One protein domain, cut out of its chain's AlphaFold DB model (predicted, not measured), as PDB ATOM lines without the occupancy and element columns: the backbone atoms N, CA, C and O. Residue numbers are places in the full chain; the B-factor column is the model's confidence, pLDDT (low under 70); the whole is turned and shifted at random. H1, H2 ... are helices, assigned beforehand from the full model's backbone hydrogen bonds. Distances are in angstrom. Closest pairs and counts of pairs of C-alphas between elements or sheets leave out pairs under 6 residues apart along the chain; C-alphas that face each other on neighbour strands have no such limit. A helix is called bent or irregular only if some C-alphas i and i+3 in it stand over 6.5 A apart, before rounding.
ATOM      1  N   PHE A  41      23.324 -25.703 -19.035       92.94
ATOM      2  CA  PHE A  41      23.215 -26.602 -17.889       92.94
ATOM      3  C   PHE A  41      24.480 -26.589 -17.018       92.94
ATOM      4  O   PHE A  41      24.390 -26.579 -15.790       92.94
ATOM      5  N   ARG A  42      25.675 -26.581 -17.624       93.00
ATOM      6  CA  ARG A  42      26.944 -26.460 -16.883       93.00
ATOM      7  C   ARG A  42      27.050 -25.119 -16.166       93.00
ATOM      8  O   ARG A  42      27.533 -25.093 -15.034       93.00
ATOM      9  N   HIS A  43      26.592 -24.043 -16.807       93.88
ATOM     10  CA  HIS A  43      26.523 -22.708 -16.220       93.88
ATOM     11  C   HIS A  43      25.663 -22.717 -14.954       93.88
ATOM     12  O   HIS A  43      26.180 -22.410 -13.877       93.88
ATOM     13  N   TYR A  44      24.434 -23.226 -15.059       95.12
ATOM     14  CA  TYR A  44      23.515 -23.409 -13.936       95.12
ATOM     15  C   TYR A  44      24.097 -24.305 -12.838       95.12
ATOM     16  O   TYR A  44      24.080 -23.968 -11.656       95.12
ATOM     17  N   LEU A  45      24.688 -25.445 -13.200       95.69
ATOM     18  CA  LEU A  45      25.272 -26.362 -12.223       95.69
ATOM     19  C   LEU A  45      26.398 -25.696 -11.419       95.69
ATOM     20  O   LEU A  45      26.532 -25.943 -10.217       95.69
ATOM     21  N   LYS A  46      27.208 -24.852 -12.068       95.81
ATOM     22  CA  LYS A  46      28.251 -24.067 -11.406       95.81
ATOM     23  C   LYS A  46      27.648 -22.965 -10.533       95.81
ATOM     24  O   LYS A  46      28.148 -22.781  -9.423       95.81
ATOM     25  N   PHE A  47      26.567 -22.312 -10.960       96.38
ATOM     26  CA  PHE A  47      25.832 -21.364 -10.122       96.38
ATOM     27  C   PHE A  47      25.376 -22.012  -8.808       96.38
ATOM     28  O   PHE A  47      25.736 -21.553  -7.722       96.38
ATOM     29  N   LYS A  62      30.540  -4.026  -4.546       73.75
ATOM     30  CA  LYS A  62      29.471  -3.212  -5.146       73.75
ATOM     31  C   LYS A  62      28.349  -4.037  -5.765       73.75
ATOM     32  O   LYS A  62      27.257  -3.518  -5.857       73.75
ATOM     33  N   GLU A  63      28.642  -5.241  -6.236       84.31
ATOM     34  CA  GLU A  63      27.696  -6.170  -6.864       84.31
ATOM     35  C   GLU A  63      28.184  -7.583  -6.548       84.31
ATOM     36  O   GLU A  63      29.374  -7.873  -6.715       84.31
ATOM     37  N   SER A  64      27.310  -8.451  -6.042       91.12
ATOM     38  CA  SER A  64      27.715  -9.807  -5.677       91.12
ATOM     39  C   SER A  64      28.131 -10.652  -6.884       91.12
ATOM     40  O   SER A  64      27.605 -10.514  -7.991       91.12
ATOM     41  N   GLU A  65      29.022 -11.624  -6.642       91.62
ATOM     42  CA  GLU A  65      29.392 -12.624  -7.654       91.62
ATOM     43  C   GLU A  65      28.153 -13.357  -8.193       91.62
ATOM     44  O   GLU A  65      28.122 -13.713  -9.366       91.62
ATOM     45  N   ALA A  66      27.110 -13.534  -7.374       94.12
ATOM     46  CA  ALA A  66      25.864 -14.164  -7.795       94.12
ATOM     47  C   ALA A  66      25.129 -13.352  -8.871       94.12
ATOM     48  O   ALA A  66      24.766 -13.921  -9.901       94.12
ATOM     49  N   ILE A  67      24.958 -12.039  -8.680       94.75
ATOM     50  CA  ILE A  67      24.333 -11.174  -9.692       94.75
ATOM     51  C   ILE A  67      25.199 -11.120 -10.952       94.75
ATOM     52  O   ILE A  67      24.681 -11.317 -12.052       94.75
ATOM     53  N   THR A  68      26.514 -10.913 -10.815       93.75
ATOM     54  CA  THR A  68      27.428 -10.877 -11.969       93.75
ATOM     55  C   THR A  68      27.382 -12.187 -12.760       93.75
ATOM     56  O   THR A  68      27.374 -12.176 -13.992       93.75
ATOM     57  N   TYR A  69      27.318 -13.325 -12.067       93.88
ATOM     58  CA  TYR A  69      27.244 -14.637 -12.696       93.88
ATOM     59  C   TYR A  69      25.922 -14.842 -13.441       93.88
ATOM     60  O   TYR A  69      25.947 -15.270 -14.596       93.88
ATOM     61  N   MET A  70      24.784 -14.487 -12.834       94.31
ATOM     62  CA  MET A  70      23.486 -14.537 -13.514       94.31
ATOM     63  C   MET A  70      23.468 -13.619 -14.736       94.31
ATOM     64  O   MET A  70      23.054 -14.044 -15.806       94.31
ATOM     65  N   ARG A  71      23.995 -12.393 -14.634       93.56
ATOM     66  CA  ARG A  71      24.037 -11.435 -15.751       93.56
ATOM     67  C   ARG A  71      24.689 -12.027 -17.005       93.56
ATOM     68  O   ARG A  71      24.165 -11.860 -18.097       93.56
ATOM     69  N   SER A  72      25.749 -12.821 -16.844       92.06
ATOM     70  CA  SER A  72      26.407 -13.489 -17.979       92.06
ATOM     71  C   SER A  72      25.531 -14.507 -18.728       92.06
ATOM     72  O   SER A  72      25.793 -14.789 -19.897       92.06
ATOM     73  N   LEU A  73      24.491 -15.050 -18.086       89.19
ATOM     74  CA  LEU A  73      23.470 -15.858 -18.751       89.19
ATOM     75  C   LEU A  73      22.456 -14.975 -19.491       89.19
ATOM     76  O   LEU A  73      22.019 -15.337 -20.575       89.19
ATOM     77  N   PHE A  74      22.101 -13.821 -18.923       87.88
ATOM     78  CA  PHE A  74      21.085 -12.908 -19.460       87.88
ATOM     79  C   PHE A  74      21.596 -12.101 -20.662       87.88
ATOM     80  O   PHE A  74      20.797 -11.717 -21.510       87.88
ATOM     81  N   ASP A  75      22.908 -11.877 -20.751       88.31
ATOM     82  CA  ASP A  75      23.554 -11.145 -21.849       88.31
ATOM     83  C   ASP A  75      23.765 -12.001 -23.121       88.31
ATOM     84  O   ASP A  75      24.312 -11.514 -24.112       88.31
ATOM     85  N   GLN A  76      23.374 -13.282 -23.119       85.25
ATOM     86  CA  GLN A  76      23.472 -14.145 -24.306       85.25
ATOM     87  C   GLN A  76      22.455 -13.715 -25.379       85.25
ATOM     88  O   GLN A  76      21.368 -13.255 -25.049       85.25
ATOM     89  N   GLU A  77      22.789 -13.878 -26.668       76.75
ATOM     90  CA  GLU A  77      21.902 -13.471 -27.781       76.75
ATOM     91  C   GLU A  77      20.567 -14.239 -27.807       76.75
ATOM     92  O   GLU A  77      19.552 -13.688 -28.234       76.75
ATOM     93  N   ASP A  78      20.563 -15.486 -27.326       77.38
ATOM     94  CA  ASP A  78      19.372 -16.329 -27.169       77.38
ATOM     95  C   ASP A  78      19.465 -17.104 -25.841       77.38
ATOM     96  O   ASP A  78      19.898 -18.263 -25.804       77.38
ATOM     97  N   PRO A  79      19.188 -16.438 -24.706       81.81
ATOM     98  CA  PRO A  79      19.387 -17.031 -23.399       81.81
ATOM     99  C   PRO A  79      18.264 -18.034 -23.119       81.81
ATOM    100  O   PRO A  79      17.087 -17.758 -23.344       81.81
ATOM    101  N   ASN A  80      18.613 -19.217 -22.605       87.69
ATOM    102  CA  ASN A  80      17.614 -20.251 -22.350       87.69
ATOM    103  C   ASN A  80      16.677 -19.831 -21.189       87.69
ATOM    104  O   ASN A  80      17.139 -19.782 -20.039       87.69
ATOM    105  N   PRO A  81      15.368 -19.604 -21.437       89.06
ATOM    106  CA  PRO A  81      14.474 -19.013 -20.440       89.06
ATOM    107  C   PRO A  81      14.322 -19.864 -19.179       89.06
ATOM    108  O   PRO A  81      14.224 -19.333 -18.074       89.06
ATOM    109  N   LEU A  82      14.361 -21.195 -19.323       90.88
ATOM    110  CA  LEU A  82      14.245 -22.117 -18.194       90.88
ATOM    111  C   LEU A  82      15.385 -21.911 -17.193       90.88
ATOM    112  O   LEU A  82      15.147 -21.851 -15.991       90.88
ATOM    113  N   TYR A  83      16.626 -21.805 -17.668       92.56
ATOM    114  CA  TYR A  83      17.772 -21.662 -16.768       92.56
ATOM    115  C   TYR A  83      17.864 -20.265 -16.161       92.56
ATOM    116  O   TYR A  83      18.232 -20.154 -14.995       92.56
ATOM    117  N   MET A  84      17.450 -19.224 -16.890       93.00
ATOM    118  CA  MET A  84      17.308 -17.880 -16.320       93.00
ATOM    119  C   MET A  84      16.310 -17.878 -15.157       93.00
ATOM    120  O   MET A  84      16.602 -17.346 -14.087       93.00
ATOM    121  N   GLU A  85      15.151 -18.520 -15.343       94.06
ATOM    122  CA  GLU A  85      14.135 -18.668 -14.299       94.06
ATOM    123  C   GLU A  85      14.656 -19.464 -13.097       94.06
ATOM    124  O   GLU A  85      14.424 -19.068 -11.956       94.06
ATOM    125  N   LEU A  86      15.371 -20.568 -13.332       94.69
ATOM    126  CA  LEU A  86      15.916 -21.405 -12.262       94.69
ATOM    127  C   LEU A  86      16.996 -20.685 -11.446       94.69
ATOM    128  O   LEU A  86      16.997 -20.799 -10.217       94.69
ATOM    129  N   GLU A  87      17.908 -19.958 -12.097       95.44
ATOM    130  CA  GLU A  87      18.929 -19.166 -11.400       95.44
ATOM    131  C   GLU A  87      18.291 -18.034 -10.596       95.44
ATOM    132  O   GLU A  87      18.562 -17.907  -9.399       95.44
ATOM    133  N   MET A  88      17.374 -17.283 -11.214       96.69
ATOM    134  CA  MET A  88      16.667 -16.192 -10.549       96.69
ATOM    135  C   MET A  88      15.861 -16.693  -9.349       96.69
ATOM    136  O   MET A  88      15.964 -16.139  -8.259       96.69
ATOM    137  N   HIS A  89      15.105 -17.781  -9.505       96.50
ATOM    138  CA  HIS A  89      14.326 -18.355  -8.412       96.50
ATOM    139  C   HIS A  89      15.216 -18.762  -7.231       96.50
ATOM    140  O   HIS A  89      14.934 -18.409  -6.086       96.50
ATOM    141  N   LEU A  90      16.317 -19.469  -7.503       97.06
ATOM    142  CA  LEU A  90      17.251 -19.889  -6.462       97.06
ATOM    143  C   LEU A  90      17.894 -18.689  -5.754       97.06
ATOM    144  O   LEU A  90      18.047 -18.704  -4.530       97.06
ATOM    145  N   PHE A  91      18.248 -17.650  -6.509       97.81
ATOM    146  CA  PHE A  91      18.782 -16.416  -5.951       97.81
ATOM    147  C   PHE A  91      17.770 -15.730  -5.028       97.81
ATOM    148  O   PHE A  91      18.089 -15.462  -3.871       97.81
ATOM    149  N   LEU A  92      16.527 -15.534  -5.480       97.94
ATOM    150  CA  LEU A  92      15.480 -14.888  -4.686       97.94
ATOM    151  C   LEU A  92      15.159 -15.671  -3.401       97.94
ATOM    152  O   LEU A  92      15.035 -15.073  -2.334       97.94
ATOM    153  N   VAL A  93      15.111 -17.006  -3.455       97.69
ATOM    154  CA  VAL A  93      14.951 -17.853  -2.254       97.69
ATOM    155  C   VAL A  93      16.144 -17.707  -1.301       97.69
ATOM    156  O   VAL A  93      15.984 -17.682  -0.078       97.69
ATOM    157  N   THR A  94      17.356 -17.563  -1.839       97.75
ATOM    158  CA  THR A  94      18.562 -17.315  -1.036       97.75
ATOM    159  C   THR A  94      18.496 -15.942  -0.357       97.75
ATOM    160  O   THR A  94      18.745 -15.842   0.848       97.75
ATOM    161  N   CYS A  95      18.080 -14.899  -1.078       97.94
ATOM    162  CA  CYS A  95      17.816 -13.565  -0.535       97.94
ATOM    163  C   CYS A  95      16.761 -13.594   0.577       97.94
ATOM    164  O   CYS A  95      16.993 -13.031   1.648       97.94
ATOM    165  N   GLN A  96      15.657 -14.319   0.382       97.69
ATOM    166  CA  GLN A  96      14.622 -14.494   1.401       97.69
ATOM    167  C   GLN A  96      15.179 -15.158   2.670       97.69
ATOM    168  O   GLN A  96      14.883 -14.738   3.787       97.69
ATOM    169  N   ASN A  97      16.045 -16.164   2.533       97.12
ATOM    170  CA  ASN A  97      16.712 -16.779   3.682       97.12
ATOM    171  C   ASN A  97      17.602 -15.765   4.430       97.12
ATOM    172  O   ASN A  97      17.608 -15.718   5.662       97.12
ATOM    173  N   HIS A  98      18.325 -14.903   3.708       96.88
ATOM    174  CA  HIS A  98      19.060 -13.802   4.335       96.88
ATOM    175  C   HIS A  98      18.133 -12.807   5.039       96.88
ATOM    176  O   HIS A  98      18.438 -12.421   6.167       96.88
ATOM    177  N   GLN A  99      16.997 -12.445   4.440       96.62
ATOM    178  CA  GLN A  99      15.981 -11.595   5.067       96.62
ATOM    179  C   GLN A  99      15.497 -12.196   6.392       96.62
ATOM    180  O   GLN A  99      15.547 -11.520   7.418       96.62
ATOM    181  N   VAL A 100      15.137 -13.484   6.419       96.94
ATOM    182  CA  VAL A 100      14.715 -14.187   7.645       96.94
ATOM    183  C   VAL A 100      15.814 -14.165   8.712       96.94
ATOM    184  O   VAL A 100      15.548 -13.878   9.881       96.94
ATOM    185  N   LYS A 101      17.077 -14.400   8.335       96.00
ATOM    186  CA  LYS A 101      18.214 -14.301   9.270       96.00
ATOM    187  C   LYS A 101      18.386 -12.883   9.824       96.00
ATOM    188  O   LYS A 101      18.750 -12.731  10.991       96.00
ATOM    189  N   LEU A 102      18.128 -11.859   9.011       96.44
ATOM    190  CA  LEU A 102      18.196 -10.456   9.419       96.44
ATOM    191  C   LEU A 102      17.030 -10.036  10.315       96.44
ATOM    192  O   LEU A 102      17.220  -9.160  11.149       96.44
ATOM    193  N   MET A 103      15.865 -10.677  10.222       94.62
ATOM    194  CA  MET A 103      14.786 -10.453  11.193       94.62
ATOM    195  C   MET A 103      15.212 -10.862  12.611       94.62
ATOM    196  O   MET A 103      14.854 -10.196  13.576       94.62
ATOM    197  N   ALA A 104      16.009 -11.928  12.740       94.25
ATOM    198  CA  ALA A 104      16.553 -12.365  14.027       94.25
ATOM    199  C   ALA A 104      17.781 -11.550  14.473       94.25
ATOM    200  O   ALA A 104      17.959 -11.305  15.663       94.25
ATOM    201  N   ASN A 105      18.638 -11.142  13.531       94.75
ATOM    202  CA  ASN A 105      19.860 -10.377  13.794       94.75
ATOM    203  C   ASN A 105      19.923  -9.143  12.882       94.75
ATOM    204  O   ASN A 105      20.616  -9.167  11.856       94.75
ATOM    205  N   PRO A 106      19.194  -8.071  13.230       95.88
ATOM    206  CA  PRO A 106      19.030  -6.932  12.345       95.88
ATOM    207  C   PRO A 106      20.330  -6.148  12.172       95.88
ATOM    208  O   PRO A 106      21.140  -5.989  13.087       95.88
ATOM    209  N   SER A 107      20.542  -5.663  10.950       95.56
ATOM    210  CA  SER A 107      21.695  -4.849  10.587       95.56
ATOM    211  C   SER A 107      21.319  -3.927   9.442       95.56
ATOM    212  O   SER A 107      21.040  -4.397   8.340       95.56
ATOM    213  N   LEU A 108      21.372  -2.613   9.682       95.88
ATOM    214  CA  LEU A 108      21.072  -1.616   8.651       95.88
ATOM    215  C   LEU A 108      21.953  -1.787   7.407       95.88
ATOM    216  O   LEU A 108      21.459  -1.725   6.286       95.88
ATOM    217  N   THR A 109      23.239  -2.107   7.594       94.75
ATOM    218  CA  THR A 109      24.159  -2.415   6.489       94.75
ATOM    219  C   THR A 109      23.694  -3.600   5.669       94.75
ATOM    220  O   THR A 109      23.580  -3.471   4.451       94.75
ATOM    221  N   LYS A 110      23.352  -4.719   6.304       95.94
ATOM    222  CA  LYS A 110      22.920  -5.899   5.556       95.94
ATOM    223  C   LYS A 110      21.553  -5.704   4.900       95.94
ATOM    224  O   LYS A 110      21.385  -6.154   3.776       95.94
ATOM    225  N   PHE A 111      20.625  -4.976   5.527       97.25
ATOM    226  CA  PHE A 111      19.371  -4.579   4.877       97.25
ATOM    227  C   PHE A 111      19.626  -3.715   3.637       97.25
ATOM    228  O   PHE A 111      19.073  -3.998   2.581       97.25
ATOM    229  N   SER A 112      20.516  -2.719   3.730       96.44
ATOM    230  CA  SER A 112      20.840  -1.860   2.585       96.44
ATOM    231  C   SER A 112      21.484  -2.627   1.424       96.44
ATOM    232  O   SER A 112      21.131  -2.391   0.272       96.44
ATOM    233  N   ILE A 113      22.363  -3.592   1.715       96.00
ATOM    234  CA  ILE A 113      22.981  -4.455   0.695       96.00
ATOM    235  C   ILE A 113      21.940  -5.399   0.089       96.00
ATOM    236  O   ILE A 113      21.884  -5.549  -1.124       96.00
ATOM    237  N   LEU A 114      21.072  -6.000   0.903       97.12
ATOM    238  CA  LEU A 114      20.039  -6.903   0.395       97.12
ATOM    239  C   LEU A 114      19.022  -6.169  -0.492       97.12
ATOM    240  O   LEU A 114      18.672  -6.675  -1.551       97.12
ATOM    241  N   HIS A 115      18.609  -4.953  -0.120       97.50
ATOM    242  CA  HIS A 115      17.781  -4.102  -0.985       97.50
ATOM    243  C   HIS A 115      18.490  -3.787  -2.311       97.50
ATOM    244  O   HIS A 115      17.876  -3.815  -3.374       97.50
ATOM    245  N   HIS A 116      19.791  -3.493  -2.256       96.50
ATOM    246  CA  HIS A 116      20.603  -3.241  -3.441       96.50
ATOM    247  C   HIS A 116      20.623  -4.443  -4.396       96.50
ATOM    248  O   HIS A 116      20.339  -4.283  -5.581       96.50
ATOM    249  N   GLU A 117      20.896  -5.633  -3.868       96.38
ATOM    250  CA  GLU A 117      20.957  -6.891  -4.619       96.38
ATOM    251  C   GLU A 117      19.598  -7.269  -5.226       96.38
ATOM    252  O   GLU A 117      19.519  -7.637  -6.396       96.38
ATOM    253  N   LEU A 118      18.509  -7.108  -4.466       97.38
ATOM    254  CA  LEU A 118      17.150  -7.331  -4.962       97.38
ATOM    255  C   LEU A 118      16.775  -6.348  -6.076       97.38
ATOM    256  O   LEU A 118      16.146  -6.743  -7.055       97.38
ATOM    257  N   PHE A 119      17.204  -5.086  -5.984       96.94
ATOM    258  CA  PHE A 119      16.993  -4.132  -7.070       96.94
ATOM    259  C   PHE A 119      17.726  -4.572  -8.345       96.94
ATOM    260  O   PHE A 119      17.113  -4.605  -9.409       96.94
ATOM    261  N   LEU A 120      18.994  -4.986  -8.249       95.75
ATOM    262  CA  LEU A 120      19.727  -5.499  -9.413       95.75
ATOM    263  C   LEU A 120      19.065  -6.755 -10.002       95.75
ATOM    264  O   LEU A 120      18.958  -6.889 -11.219       95.75
ATOM    265  N   ALA A 121      18.563  -7.653  -9.151       96.19
ATOM    266  CA  ALA A 121      17.793  -8.811  -9.596       96.19
ATOM    267  C   ALA A 121      16.497  -8.400 -10.313       96.19
ATOM    268  O   ALA A 121      16.149  -8.997 -11.328       96.19
ATOM    269  N   SER A 122      15.808  -7.353  -9.844       96.25
ATOM    270  CA  SER A 122      14.621  -6.813 -10.518       96.25
ATOM    271  C   SER A 122      14.937  -6.271 -11.919       96.25
ATOM    272  O   SER A 122      14.170  -6.505 -12.854       96.25
ATOM    273  N   GLU A 123      16.102  -5.634 -12.102       94.56
ATOM    274  CA  GLU A 123      16.562  -5.190 -13.421       94.56
ATOM    275  C   GLU A 123      16.813  -6.386 -14.344       94.56
ATOM    276  O   GLU A 123      16.362  -6.380 -15.490       94.56
ATOM    277  N   LEU A 124      17.458  -7.445 -13.839       94.25
ATOM    278  CA  LEU A 124      17.667  -8.679 -14.599       94.25
ATOM    279  C   LEU A 124      16.341  -9.341 -14.988       94.25
ATOM    280  O   LEU A 124      16.173  -9.709 -16.147       94.25
ATOM    281  N   ILE A 125      15.374  -9.444 -14.070       94.31
ATOM    282  CA  ILE A 125      14.027  -9.976 -14.352       94.31
ATOM    283  C   ILE A 125      13.371  -9.205 -15.501       94.31
ATOM    284  O   ILE A 125      12.815  -9.819 -16.414       94.31
ATOM    285  N   HIS A 126      13.462  -7.872 -15.477       91.69
ATOM    286  CA  HIS A 126      12.875  -7.018 -16.504       91.69
ATOM    287  C   HIS A 126      13.570  -7.179 -17.863       91.69
ATOM    288  O   HIS A 126      12.897  -7.377 -18.876       91.69
ATOM    289  N   ILE A 127      14.906  -7.147 -17.885       89.88
ATOM    290  CA  ILE A 127      15.717  -7.326 -19.101       89.88
ATOM    291  C   ILE A 127      15.464  -8.706 -19.713       89.88
ATOM    292  O   ILE A 127      15.194  -8.820 -20.907       89.88
ATOM    293  N   GLY A 128      15.499  -9.742 -18.877       87.75
ATOM    294  CA  GLY A 128      15.306 -11.129 -19.277       87.75
ATOM    295  C   GLY A 128      13.862 -11.495 -19.607       87.75
ATOM    296  O   GLY A 128      13.616 -12.627 -20.011       87.75
ATOM    297  N   LYS A 129      12.907 -10.568 -19.425       88.62
ATOM    298  CA  LYS A 129      11.462 -10.799 -19.603       88.62
ATOM    299  C   LYS A 129      10.992 -12.074 -18.891       88.62
ATOM    300  O   LYS A 129      10.199 -12.846 -19.430       88.62
ATOM    301  N   ILE A 130      11.514 -12.291 -17.685       89.12
ATOM    302  CA  ILE A 130      11.155 -13.429 -16.839       89.12
ATOM    303  C   ILE A 130       9.683 -13.305 -16.416       89.12
ATOM    304  O   ILE A 130       9.115 -12.213 -16.386       89.12
ATOM    305  N   LYS A 131       9.068 -14.445 -16.085       89.62
ATOM    306  CA  LYS A 131       7.728 -14.561 -15.495       89.62
ATOM    307  C   LYS A 131       7.408 -13.475 -14.462       89.62
ATOM    308  O   LYS A 131       8.206 -13.192 -13.565       89.62
ATOM    309  N   VAL A 132       6.195 -12.930 -14.566       90.69
ATOM    310  CA  VAL A 132       5.685 -11.830 -13.729       90.69
ATOM    311  C   VAL A 132       5.698 -12.205 -12.248       90.69
ATOM    312  O   VAL A 132       6.040 -11.382 -11.409       90.69
ATOM    313  N   GLU A 133       5.450 -13.471 -11.925       93.62
ATOM    314  CA  GLU A 133       5.442 -13.980 -10.556       93.62
ATOM    315  C   GLU A 133       6.799 -13.802  -9.851       93.62
ATOM    316  O   GLU A 133       6.843 -13.565  -8.645       93.62
ATOM    317  N   MET A 134       7.915 -13.874 -10.590       93.75
ATOM    318  CA  MET A 134       9.247 -13.606 -10.026       93.75
ATOM    319  C   MET A 134       9.455 -12.116  -9.768       93.75
ATOM    320  O   MET A 134      10.076 -11.748  -8.770       93.75
ATOM    321  N   ALA A 135       8.925 -11.259 -10.646       94.50
ATOM    322  CA  ALA A 135       8.955  -9.815 -10.456       94.50
ATOM    323  C   ALA A 135       8.149  -9.417  -9.213       94.50
ATOM    324  O   ALA A 135       8.653  -8.680  -8.368       94.50
ATOM    325  N   ASP A 136       6.943  -9.966  -9.059       96.75
ATOM    326  CA  ASP A 136       6.077  -9.726  -7.902       96.75
ATOM    327  C   ASP A 136       6.736 -10.194  -6.601       96.75
ATOM    328  O   ASP A 136       6.765  -9.453  -5.618       96.75
ATOM    329  N   PHE A 137       7.342 -11.386  -6.603       97.31
ATOM    330  CA  PHE A 137       8.068 -11.897  -5.441       97.31
ATOM    331  C   PHE A 137       9.267 -11.012  -5.067       97.31
ATOM    332  O   PHE A 137       9.469 -10.703  -3.892       97.31
ATOM    333  N   CYS A 138      10.038 -10.555  -6.058       97.69
ATOM    334  CA  CYS A 138      11.165  -9.649  -5.840       97.69
ATOM    335  C   CYS A 138      10.708  -8.286  -5.288       97.69
ATOM    336  O   CYS A 138      11.272  -7.793  -4.311       97.69
ATOM    337  N   ASN A 139       9.641  -7.713  -5.852       96.56
ATOM    338  CA  ASN A 139       9.062  -6.443  -5.410       96.56
ATOM    339  C   ASN A 139       8.506  -6.520  -3.984       96.56
ATOM    340  O   ASN A 139       8.692  -5.588  -3.201       96.56
ATOM    341  N   MET A 140       7.866  -7.636  -3.628       97.69
ATOM    342  CA  MET A 140       7.396  -7.884  -2.267       97.69
ATOM    343  C   MET A 140       8.569  -7.904  -1.278       97.69
ATOM    344  O   MET A 140       8.534  -7.188  -0.281       97.69
ATOM    345  N   MET A 141       9.648  -8.636  -1.581       98.00
ATOM    346  CA  MET A 141      10.840  -8.643  -0.723       98.00
ATOM    347  C   MET A 141      11.502  -7.263  -0.632       98.00
ATOM    348  O   MET A 141      11.950  -6.875   0.443       98.00
ATOM    349  N   LEU A 142      11.558  -6.495  -1.726       97.50
ATOM    350  CA  LEU A 142      12.067  -5.120  -1.698       97.50
ATOM    351  C   LEU A 142      11.284  -4.254  -0.708       97.50
ATOM    352  O   LEU A 142      11.900  -3.575   0.116       97.50
ATOM    353  N   ALA A 143       9.951  -4.305  -0.760       97.31
ATOM    354  CA  ALA A 143       9.086  -3.575   0.162       97.31
ATOM    355  C   ALA A 143       9.306  -4.019   1.618       97.31
ATOM    356  O   ALA A 143       9.561  -3.178   2.481       97.31
ATOM    357  N   ASP A 144       9.335  -5.329   1.878       97.50
ATOM    358  CA  ASP A 144       9.580  -5.863   3.221       97.50
ATOM    359  C   ASP A 144      10.933  -5.406   3.787       97.50
ATOM    360  O   ASP A 144      11.058  -5.101   4.975       97.50
ATOM    361  N   ILE A 145      11.979  -5.352   2.955       97.75
ATOM    362  CA  ILE A 145      13.303  -4.894   3.385       97.75
ATOM    363  C   ILE A 145      13.284  -3.410   3.750       97.75
ATOM    364  O   ILE A 145      13.954  -3.031   4.715       97.75
ATOM    365  N   VAL A 146      12.524  -2.575   3.035       97.31
ATOM    366  CA  VAL A 146      12.342  -1.162   3.400       97.31
ATOM    367  C   VAL A 146      11.682  -1.048   4.773       97.31
ATOM    368  O   VAL A 146      12.181  -0.301   5.617       97.31
ATOM    369  N   ASP A 147      10.634  -1.831   5.036       97.38
ATOM    370  CA  ASP A 147       9.932  -1.828   6.323       97.38
ATOM    371  C   ASP A 147      10.826  -2.321   7.470       97.38
ATOM    372  O   ASP A 147      10.913  -1.689   8.527       97.38
ATOM    373  N   LEU A 148      11.557  -3.419   7.263       97.50
ATOM    374  CA  LEU A 148      12.505  -3.955   8.244       97.50
ATOM    375  C   LEU A 148      13.646  -2.971   8.530       97.50
ATOM    376  O   LEU A 148      14.015  -2.767   9.692       97.50
ATOM    377  N   TYR A 149      14.185  -2.335   7.487       97.88
ATOM    378  CA  TYR A 149      15.195  -1.292   7.619       97.88
ATOM    379  C   TYR A 149      14.651  -0.103   8.414       97.88
ATOM    380  O   TYR A 149      15.297   0.334   9.366       97.88
ATOM    381  N   HIS A 150      13.460   0.391   8.067       96.81
ATOM    382  CA  HIS A 150      12.803   1.503   8.749       96.81
ATOM    383  C   HIS A 150      12.590   1.210  10.238       96.81
ATOM    384  O   HIS A 150      12.958   2.026  11.085       96.81
ATOM    385  N   ASN A 151      12.058   0.032  10.564       96.56
ATOM    386  CA  ASN A 151      11.789  -0.367  11.943       96.56
ATOM    387  C   ASN A 151      13.079  -0.435  12.764       96.56
ATOM    388  O   ASN A 151      13.171   0.174  13.829       96.56
ATOM    389  N   HIS A 152      14.118  -1.087  12.239       97.62
ATOM    390  CA  HIS A 152      15.389  -1.175  12.949       97.62
ATOM    391  C   HIS A 152      16.109   0.180  13.056       97.62
ATOM    392  O   HIS A 152      16.749   0.477  14.068       97.62
ATOM    393  N   PHE A 153      16.002   1.021  12.026       97.81
ATOM    394  CA  PHE A 153      16.538   2.377  12.040       97.81
ATOM    395  C   PHE A 153      15.863   3.211  13.131       97.81
ATOM    396  O   PHE A 153      16.556   3.864  13.913       97.81
ATOM    397  N   ASN A 154      14.532   3.142  13.214       96.62
ATOM    398  CA  ASN A 154      13.745   3.788  14.256       96.62
ATOM    399  C   ASN A 154      14.179   3.326  15.652       96.62
ATOM    400  O   ASN A 154      14.470   4.163  16.500       96.62
ATOM    401  N   ASP A 155      14.318   2.019  15.880       96.56
ATOM    402  CA  ASP A 155      14.759   1.496  17.178       96.56
ATOM    403  C   ASP A 155      16.128   2.056  17.587       96.56
ATOM    404  O   ASP A 155      16.330   2.457  18.735       96.56
ATOM    405  N   ILE A 156      17.078   2.125  16.647       96.44
ATOM    406  CA  ILE A 156      18.398   2.714  16.899       96.44
ATOM    407  C   ILE A 156      18.272   4.203  17.222       96.44
ATOM    408  O   ILE A 156      18.880   4.662  18.194       96.44
ATOM    409  N   LEU A 157      17.518   4.946  16.413       96.75
ATOM    410  CA  LEU A 157      17.331   6.383  16.566       96.75
ATOM    411  C   LEU A 157      16.728   6.711  17.940       96.75
ATOM    412  O   LEU A 157      17.306   7.485  18.705       96.75
ATOM    413  N   GLU A 158      15.620   6.063  18.285       95.06
ATOM    414  CA  GLU A 158      14.913   6.288  19.541       95.06
ATOM    415  C   GLU A 158      15.765   5.865  20.737       95.06
ATOM    416  O   GLU A 158      16.052   6.669  21.623       95.06
ATOM    417  N   GLN A 159      16.244   4.621  20.764       95.19
ATOM    418  CA  GLN A 159      16.872   4.065  21.965       95.19
ATOM    419  C   GLN A 159      18.291   4.590  22.204       95.19
ATOM    420  O   GLN A 159      18.730   4.716  23.353       95.19
ATOM    421  N   LYS A 160      19.058   4.862  21.139       95.06
ATOM    422  CA  LYS A 160      20.462   5.286  21.275       95.06
ATOM    423  C   LYS A 160      20.634   6.797  21.276       95.06
ATOM    424  O   LYS A 160      21.646   7.252  21.818       95.06
ATOM    425  N   PHE A 161      19.677   7.554  20.737       94.75
ATOM    426  CA  PHE A 161      19.785   9.005  20.633       94.75
ATOM    427  C   PHE A 161      18.690   9.733  21.405       94.75
ATOM    428  O   PHE A 161      19.001  10.358  22.423       94.75
ATOM    429  N   TRP A 162      17.431   9.636  20.987       92.25
ATOM    430  CA  TRP A 162      16.364  10.467  21.556       92.25
ATOM    431  C   TRP A 162      16.042  10.137  23.013       92.25
ATOM    432  O   TRP A 162      16.050  11.038  23.852       92.25
ATOM    433  N   ALA A 163      15.916   8.857  23.368       92.06
ATOM    434  CA  ALA A 163      15.716   8.415  24.751       92.06
ATOM    435  C   ALA A 163      16.890   8.785  25.677       92.06
ATOM    436  O   ALA A 163      16.731   8.872  26.892       92.06
ATOM    437  N   LYS A 164      18.077   9.023  25.108       92.75
ATOM    438  CA  LYS A 164      19.280   9.467  25.830       92.75
ATOM    439  C   LYS A 164      19.504  10.976  25.741       92.75
ATOM    440  O   LYS A 164      20.622  11.429  25.998       92.75
ATOM    441  N   THR A 165      18.480  11.724  25.323       89.56
ATOM    442  CA  THR A 165      18.491  13.186  25.175       89.56
ATOM    443  C   THR A 165      19.702  13.693  24.389       89.56
ATOM    444  O   THR A 165      20.287  14.723  24.725       89.56
ATOM    445  N   LYS A 166      20.136  12.933  23.376       92.62
ATOM    446  CA  LYS A 166      21.240  13.332  22.501       92.62
ATOM    447  C   LYS A 166      20.832  14.522  21.648       92.62
ATOM    448  O   LYS A 166      19.663  14.685  21.301       92.62
ATOM    449  N   SER A 167      21.811  15.354  21.318       93.94
ATOM    450  CA  SER A 167      21.576  16.511  20.465       93.94
ATOM    451  C   SER A 167      21.333  16.080  19.018       93.94
ATOM    452  O   SER A 167      21.736  14.998  18.585       93.94
ATOM    453  N   VAL A 168      20.717  16.959  18.232       95.19
ATOM    454  CA  VAL A 168      20.588  16.758  16.783       95.19
ATOM    455  C   VAL A 168      21.946  16.635  16.085       95.19
ATOM    456  O   VAL A 168      22.077  15.870  15.133       95.19
ATOM    457  N   ASP A 169      22.977  17.322  16.584       95.31
ATOM    458  CA  ASP A 169      24.347  17.194  16.077       95.31
ATOM    459  C   ASP A 169      24.908  15.791  16.302       95.31
ATOM    460  O   ASP A 169      25.562  15.242  15.413       95.31
ATOM    461  N   ASP A 170      24.604  15.173  17.446       94.38
ATOM    462  CA  ASP A 170      25.004  13.794  17.713       94.38
ATOM    463  C   ASP A 170      24.335  12.824  16.740       94.38
ATOM    464  O   ASP A 170      25.002  11.931  16.220       94.38
ATOM    465  N   VAL A 171      23.039  13.004  16.467       96.00
ATOM    466  CA  VAL A 171      22.311  12.179  15.492       96.00
ATOM    467  C   VAL A 171      22.903  12.339  14.099       96.00
ATOM    468  O   VAL A 171      23.193  11.346  13.431       96.00
ATOM    469  N   ILE A 172      23.155  13.574  13.668       96.50
ATOM    470  CA  ILE A 172      23.730  13.841  12.350       96.50
ATOM    471  C   ILE A 172      25.127  13.221  12.232       96.50
ATOM    472  O   ILE A 172      25.394  12.474  11.290       96.50
ATOM    473  N   HIS A 173      26.031  13.506  13.169       95.38
ATOM    474  CA  HIS A 173      27.441  13.150  13.022       95.38
ATOM    475  C   HIS A 173      27.758  11.702  13.388       95.38
ATOM    476  O   HIS A 173      28.591  11.086  12.722       95.38
ATOM    477  N   HIS A 174      27.097  11.143  14.402       94.06
ATOM    478  CA  HIS A 174      27.395   9.793  14.884       94.06
ATOM    479  C   HIS A 174      26.479   8.718  14.297       94.06
ATOM    480  O   HIS A 174      26.804   7.535  14.418       94.06
ATOM    481  N   PHE A 175      25.376   9.099  13.645       95.44
ATOM    482  CA  PHE A 175      24.458   8.146  13.028       95.44
ATOM    483  C   PHE A 175      24.215   8.419  11.547       95.44
ATOM    484  O   PHE A 175      24.743   7.679  10.716       95.44
ATOM    485  N   LEU A 176      23.485   9.485  11.204       95.56
ATOM    486  CA  LEU A 176      22.999   9.713   9.839       95.56
ATOM    487  C   LEU A 176      24.136   9.810   8.826       95.56
ATOM    488  O   LEU A 176      24.107   9.137   7.802       95.56
ATOM    489  N   LYS A 177      25.178  10.595   9.127       94.94
ATOM    490  CA  LYS A 177      26.322  10.761   8.227       94.94
ATOM    491  C   LYS A 177      27.005   9.426   7.946       94.94
ATOM    492  O   LYS A 177      27.244   9.105   6.792       94.94
ATOM    493  N   LYS A 178      27.288   8.634   8.984       92.50
ATOM    494  CA  LYS A 178      27.952   7.331   8.832       92.50
ATOM    495  C   LYS A 178      27.095   6.352   8.029       92.50
ATOM    496  O   LYS A 178      27.611   5.646   7.167       92.50
ATOM    497  N   GLU A 179      25.804   6.315   8.329       91.94
ATOM    498  CA  GLU A 179      24.851   5.416   7.689       91.94
ATOM    499  C   GLU A 179      24.668   5.758   6.204       91.94
ATOM    500  O   GLU A 179      24.734   4.880   5.344       91.94
ATOM    501  N   PHE A 180      24.525   7.044   5.885       94.00
ATOM    502  CA  PHE A 180      24.251   7.494   4.524       94.00
ATOM    503  C   PHE A 180      25.509   7.465   3.655       94.00
ATOM    504  O   PHE A 180      25.418   7.081   2.493       94.00
ATOM    505  N   GLU A 181      26.690   7.773   4.207       91.12
ATOM    506  CA  GLU A 181      27.960   7.645   3.479       91.12
ATOM    507  C   GLU A 181      28.197   6.201   3.028       91.12
ATOM    508  O   GLU A 181      28.623   5.962   1.902       91.12
ATOM    509  N   ARG A 182      27.856   5.228   3.881       88.31
ATOM    510  CA  ARG A 182      27.954   3.813   3.525       88.31
ATOM    511  C   ARG A 182      27.005   3.449   2.384       88.31
ATOM    512  O   ARG A 182      27.378   2.671   1.520       88.31
ATOM    513  N   MET A 183      25.790   3.997   2.364       91.25
ATOM    514  CA  MET A 183      24.822   3.711   1.299       91.25
ATOM    515  C   MET A 183      25.150   4.402  -0.031       91.25
ATOM    516  O   MET A 183      24.647   3.961  -1.060       91.25
ATOM    517  N   ARG A 184      25.991   5.448  -0.052       89.25
ATOM    518  CA  ARG A 184      26.369   6.150  -1.298       89.25
ATOM    519  C   ARG A 184      27.094   5.266  -2.309       89.25
ATOM    520  O   ARG A 184      27.138   5.615  -3.484       89.25
ATOM    521  N   THR A 185      27.691   4.160  -1.869       87.12
ATOM    522  CA  THR A 185      28.373   3.213  -2.763       87.12
ATOM    523  C   THR A 185      27.413   2.244  -3.453       87.12
ATOM    524  O   THR A 185      27.825   1.592  -4.412       87.12
ATOM    525  N   LEU A 186      26.164   2.159  -2.982       91.25
ATOM    526  CA  LEU A 186      25.112   1.317  -3.544       91.25
ATOM    527  C   LEU A 186      24.448   2.002  -4.746       91.25
ATOM    528  O   LEU A 186      24.685   3.175  -5.035       91.25
ATOM    529  N   ASN A 187      23.584   1.264  -5.449       91.94
ATOM    530  CA  ASN A 187      22.853   1.823  -6.586       91.94
ATOM    531  C   ASN A 187      22.009   3.062  -6.183       91.94
ATOM    532  O   ASN A 187      21.505   3.132  -5.052       91.94
ATOM    533  N   PRO A 188      21.813   4.034  -7.100       92.50
ATOM    534  CA  PRO A 188      21.110   5.281  -6.794       92.50
ATOM    535  C   PRO A 188      19.675   5.086  -6.300       92.50
ATOM    536  O   PRO A 188      19.211   5.859  -5.462       92.50
ATOM    537  N   TYR A 189      18.978   4.058  -6.795       93.12
ATOM    538  CA  TYR A 189      17.613   3.742  -6.376       93.12
ATOM    539  C   TYR A 189      17.556   3.371  -4.891       93.12
ATOM    540  O   TYR A 189      16.786   3.953  -4.129       93.12
ATOM    541  N   THR A 190      18.434   2.469  -4.459       94.31
ATOM    542  CA  THR A 190      18.552   2.006  -3.070       94.31
ATOM    543  C   THR A 190      18.959   3.139  -2.151       94.31
ATOM    544  O   THR A 190      18.323   3.343  -1.117       94.31
ATOM    545  N   TYR A 191      19.977   3.910  -2.547       94.25
ATOM    546  CA  TYR A 191      20.398   5.083  -1.790       94.25
ATOM    547  C   TYR A 191      19.230   6.047  -1.593       94.25
ATOM    548  O   TYR A 191      18.924   6.409  -0.458       94.25
ATOM    549  N   LYS A 192      18.540   6.426  -2.675       93.88
ATOM    550  CA  LYS A 192      17.409   7.354  -2.609       93.88
ATOM    551  C   LYS A 192      16.303   6.800  -1.714       93.88
ATOM    552  O   LYS A 192      15.917   7.476  -0.772       93.88
ATOM    553  N   ASN A 193      15.844   5.572  -1.947       93.94
ATOM    554  CA  ASN A 193      14.715   5.001  -1.217       93.94
ATOM    555  C   ASN A 193      14.982   4.927   0.300       93.94
ATOM    556  O   ASN A 193      14.246   5.506   1.103       93.94
ATOM    557  N   LEU A 194      16.093   4.299   0.699       95.69
ATOM    558  CA  LEU A 194      16.394   4.076   2.115       95.69
ATOM    559  C   LEU A 194      16.761   5.367   2.855       95.69
ATOM    560  O   LEU A 194      16.359   5.542   4.008       95.69
ATOM    561  N   THR A 195      17.480   6.298   2.215       95.38
ATOM    562  CA  THR A 195      17.787   7.594   2.846       95.38
ATOM    563  C   THR A 195      16.545   8.463   2.990       95.38
ATOM    564  O   THR A 195      16.373   9.074   4.042       95.38
ATOM    565  N   SER A 196      15.640   8.476   2.007       94.56
ATOM    566  CA  SER A 196      14.366   9.196   2.094       94.56
ATOM    567  C   SER A 196      13.490   8.688   3.239       94.56
ATOM    568  O   SER A 196      12.875   9.484   3.947       94.56
ATOM    569  N   VAL A 197      13.414   7.368   3.430       94.69
ATOM    570  CA  VAL A 197      12.644   6.752   4.521       94.69
ATOM    571  C   VAL A 197      13.291   7.032   5.881       94.69
ATOM    572  O   VAL A 197      12.620   7.523   6.788       94.69
ATOM    573  N   ALA A 198      14.603   6.816   6.014       95.69
ATOM    574  CA  ALA A 198      15.337   7.111   7.246       95.69
ATOM    575  C   ALA A 198      15.257   8.592   7.639       95.69
ATOM    576  O   ALA A 198      15.070   8.917   8.809       95.69
ATOM    577  N   MET A 199      15.396   9.498   6.668       96.06
ATOM    578  CA  MET A 199      15.406  10.934   6.925       96.06
ATOM    579  C   MET A 199      14.032  11.449   7.351       96.06
ATOM    580  O   MET A 199      13.954  12.213   8.313       96.06
ATOM    581  N   ARG A 200      12.954  11.001   6.690       94.25
ATOM    582  CA  ARG A 200      11.582  11.310   7.122       94.25
ATOM    583  C   ARG A 200      11.357  10.851   8.550       94.25
ATOM    584  O   ARG A 200      10.998  11.658   9.398       94.25
ATOM    585  N   LYS A 201      11.734   9.608   8.856       94.81
ATOM    586  CA  LYS A 201      11.614   9.095  10.215       94.81
ATOM    587  C   LYS A 201      12.434   9.894  11.230       94.81
ATOM    588  O   LYS A 201      11.958  10.169  12.328       94.81
ATOM    589  N   ALA A 202      13.650  10.302  10.868       94.88
ATOM    590  CA  ALA A 202      14.483  11.138  11.724       94.88
ATOM    591  C   ALA A 202      13.828  12.486  12.045       94.88
ATOM    592  O   ALA A 202      13.965  12.961  13.169       94.88
ATOM    593  N   ILE A 203      13.117  13.079  11.085       94.38
ATOM    594  CA  ILE A 203      12.374  14.332  11.255       94.38
ATOM    595  C   ILE A 203      11.118  14.118  12.098       94.38
ATOM    596  O   ILE A 203      10.915  14.860  13.055       94.38
ATOM    597  N   ASP A 204      10.324  13.094  11.787       93.12
ATOM    598  CA  ASP A 204       9.052  12.811  12.464       93.12
ATOM    599  C   ASP A 204       9.241  12.502  13.955       93.12
ATOM    600  O   ASP A 204       8.397  12.831  14.785       93.12
ATOM    601  N   SER A 205      10.368  11.878  14.301       91.88
ATOM    602  CA  SER A 205      10.744  11.548  15.678       91.88
ATOM    603  C   SER A 205      11.509  12.661  16.404       91.88
ATOM    604  O   SER A 205      11.787  12.540  17.597       91.88
ATOM    605  N   ALA A 206      11.921  13.727  15.715       92.12
ATOM    606  CA  ALA A 206      12.779  14.740  16.317       92.12
ATOM    607  C   ALA A 206      12.003  15.701  17.237       92.12
ATOM    608  O   ALA A 206      10.864  16.072  16.952       92.12
ATOM    609  N   PRO A 207      12.646  16.232  18.292       91.38
ATOM    610  CA  PRO A 207      12.125  17.395  19.001       91.38
ATOM    611  C   PRO A 207      11.953  18.587  18.047       91.38
ATOM    612  O   PRO A 207      12.816  18.831  17.203       91.38
ATOM    613  N   ASN A 208      10.911  19.402  18.243       91.25
ATOM    614  CA  ASN A 208      10.604  20.562  17.385       91.25
ATOM    615  C   ASN A 208      11.799  21.509  17.161       91.25
ATOM    616  O   ASN A 208      11.970  22.060  16.077       91.25
ATOM    617  N   SER A 209      12.659  21.675  18.171       90.56
ATOM    618  CA  SER A 209      13.873  22.500  18.088       90.56
ATOM    619  C   SER A 209      14.928  21.966  17.108       90.56
ATOM    620  O   SER A 209      15.811  22.712  16.690       90.56
ATOM    621  N   SER A 210      14.851  20.687  16.742       92.88
ATOM    622  CA  SER A 210      15.828  19.968  15.917       92.88
ATOM    623  C   SER A 210      15.378  19.779  14.464       92.88
ATOM    624  O   SER A 210      16.223  19.609  13.585       92.88
ATOM    625  N   VAL A 211      14.070  19.860  14.195       93.31
ATOM    626  CA  VAL A 211      13.457  19.589  12.881       93.31
ATOM    627  C   VAL A 211      14.074  20.434  11.764       93.31
ATOM    628  O   VAL A 211      14.556  19.891  10.772       93.31
ATOM    629  N   ASN A 212      14.148  21.757  11.938       94.12
ATOM    630  CA  ASN A 212      14.685  22.653  10.904       94.12
ATOM    631  C   ASN A 212      16.143  22.335  10.549       94.12
ATOM    632  O   ASN A 212      16.541  22.433   9.390       94.12
ATOM    633  N   LYS A 213      16.940  21.920  11.537       95.38
ATOM    634  CA  LYS A 213      18.344  21.565  11.330       95.38
ATOM    635  C   LYS A 213      18.491  20.251  10.560       95.38
ATOM    636  O   LYS A 213      19.356  20.153   9.694       95.38
ATOM    637  N   LEU A 214      17.623  19.276  10.826       95.06
ATOM    638  CA  LEU A 214      17.551  18.027  10.064       95.06
ATOM    639  C   LEU A 214      17.130  18.272   8.611       95.06
ATOM    640  O   LEU A 214      17.779  17.754   7.705       95.06
ATOM    641  N   ILE A 215      16.118  19.113   8.379       94.56
ATOM    642  CA  ILE A 215      15.666  19.503   7.033       94.56
ATOM    643  C   ILE A 215      16.799  20.175   6.248       94.56
ATOM    644  O   ILE A 215      17.092  19.775   5.122       94.56
ATOM    645  N   GLN A 216      17.480  21.154   6.850       94.88
ATOM    646  CA  GLN A 216      18.618  21.828   6.215       94.88
ATOM    647  C   GLN A 216      19.753  20.850   5.904       94.88
ATOM    648  O   GLN A 216      20.338  20.892   4.822       94.88
ATOM    649  N   TRP A 217      20.065  19.940   6.831       95.44
ATOM    650  CA  TRP A 217      21.087  18.925   6.600       95.44
ATOM    651  C   TRP A 217      20.713  17.977   5.451       95.44
ATOM    652  O   TRP A 217      21.570  17.679   4.616       95.44
ATOM    653  N   ALA A 218      19.449  17.555   5.368       93.62
ATOM    654  CA  ALA A 218      18.945  16.710   4.290       93.62
ATOM    655  C   ALA A 218      19.076  17.392   2.919       93.62
ATOM    656  O   ALA A 218      19.620  16.802   1.982       93.62
ATOM    657  N   GLN A 219      18.662  18.659   2.828       92.69
ATOM    658  CA  GLN A 219      18.773  19.481   1.617       92.69
ATOM    659  C   GLN A 219      20.231  19.644   1.172       92.69
ATOM    660  O   GLN A 219      20.552  19.421   0.004       92.69
ATOM    661  N   ASN A 220      21.137  19.933   2.111       93.19
ATOM    662  CA  ASN A 220      22.570  20.079   1.840       93.19
ATOM    663  C   ASN A 220      23.241  18.781   1.357       93.19
ATOM    664  O   ASN A 220      24.317  18.833   0.767       93.19
ATOM    665  N   ASN A 221      22.629  17.622   1.611       90.00
ATOM    666  CA  ASN A 221      23.121  16.312   1.179       90.00
ATOM    667  C   ASN A 221      22.285  15.710   0.037       90.00
ATOM    668  O   ASN A 221      22.426  14.519  -0.252       90.00
ATOM    669  N   SER A 222      21.428  16.516  -0.601       88.31
ATOM    670  CA  SER A 222      20.576  16.116  -1.728       88.31
ATOM    671  C   SER A 222      19.694  14.896  -1.436       88.31
ATOM    672  O   SER A 222      19.422  14.085  -2.322       88.31
TER     673      SER A 222
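This is residues 41 to 47 and 62 to 222 of the 228 residues of an uncharacterized protein of Tritrichomonas foetus (UniProt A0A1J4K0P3). Picture an elongated, loosely stacked bundle of helices in which H4 and H5 form the middle, with H1, H2 and H3 packed at one end and the hairpins of H6, H7 and H8 at the other. H2 to H8 run up and down, each against the one before it. The printed part has 168 residues with eight named helices, H1 to H8 in order, and no named strand: all helix. It is only just loose, close to compact, with a radius of gyration of the C-alphas of 18.7 A and spans of 60 by 32 by 24 A.

Find C-alpha 41 at (23.215, -26.602, -17.889), where H1 begins; it covers residues 41 to 47. Past the cut come H2, residues 65 to 74, and H3, residues 81 to 104, 35.2 A long. H4 holds residues 108 to 127, 28.8 A, and H5, the longest, residues 132 to 160, 41.7 A, ending at (20.462, 5.286, 21.275). Then look for H6, residues 168 to 183, H7, residues 188 to 204, 23.9 A, and H8, residues 208 to 220, ending at (22.570, 20.079, 1.840). H6 has a kink of 31 degrees near residue 177 and is only just irregular, with C-alphas 174 and 177 6.8 A apart; H8 is irregular, with C-alphas 209 and 212 7.2 A apart.

Start at H4, the hub, touching five helices. H4 and H5 form a hairpin at a shallow tilt of 17 degrees, closest at the C-alphas of His 115 and Leu 142, 5.8 A. H3 and H4 form another, closest at Cys 95 and Leu 114, 7.1 A between C-alphas. H2 touches H4, with C-alphas of Ile 67 and Ala 121 7.0 A apart; H1 touches H3, whose residues 83 to 87 alone take part, at Tyr 44 and Tyr 83, 6.6 A between C-alphas. Toward the other end, H7 touches H5 at a steep tilt of 39 degrees, with C-alphas of His 150 and Ala 198 6.3 A apart. H7 and H8 form a hairpin, closest at the C-alphas of Ile 203 and Val 211, 5.6 A. H6 touches H7 at the C-alphas of Met 183 and Tyr 191, 5.6 A. H3 and H7 are apart. In H1, H3, H4, H5 and H7 every O i to N i+4 pair is within hydrogen-bond range; H2 has 5 of 6, H6 9 of 12, H8 7 of 9.

The C-alphas farthest apart are those of Phe 41 and Ser 209, 61.6 A. Residues 48 to 61 are not printed; C-alphas 47 and 62 are 19.2 A apart across the cut. Of the links printed whole, none is long. Mean pLDDT of the printed part is 93.8, and no printed residue is under 70.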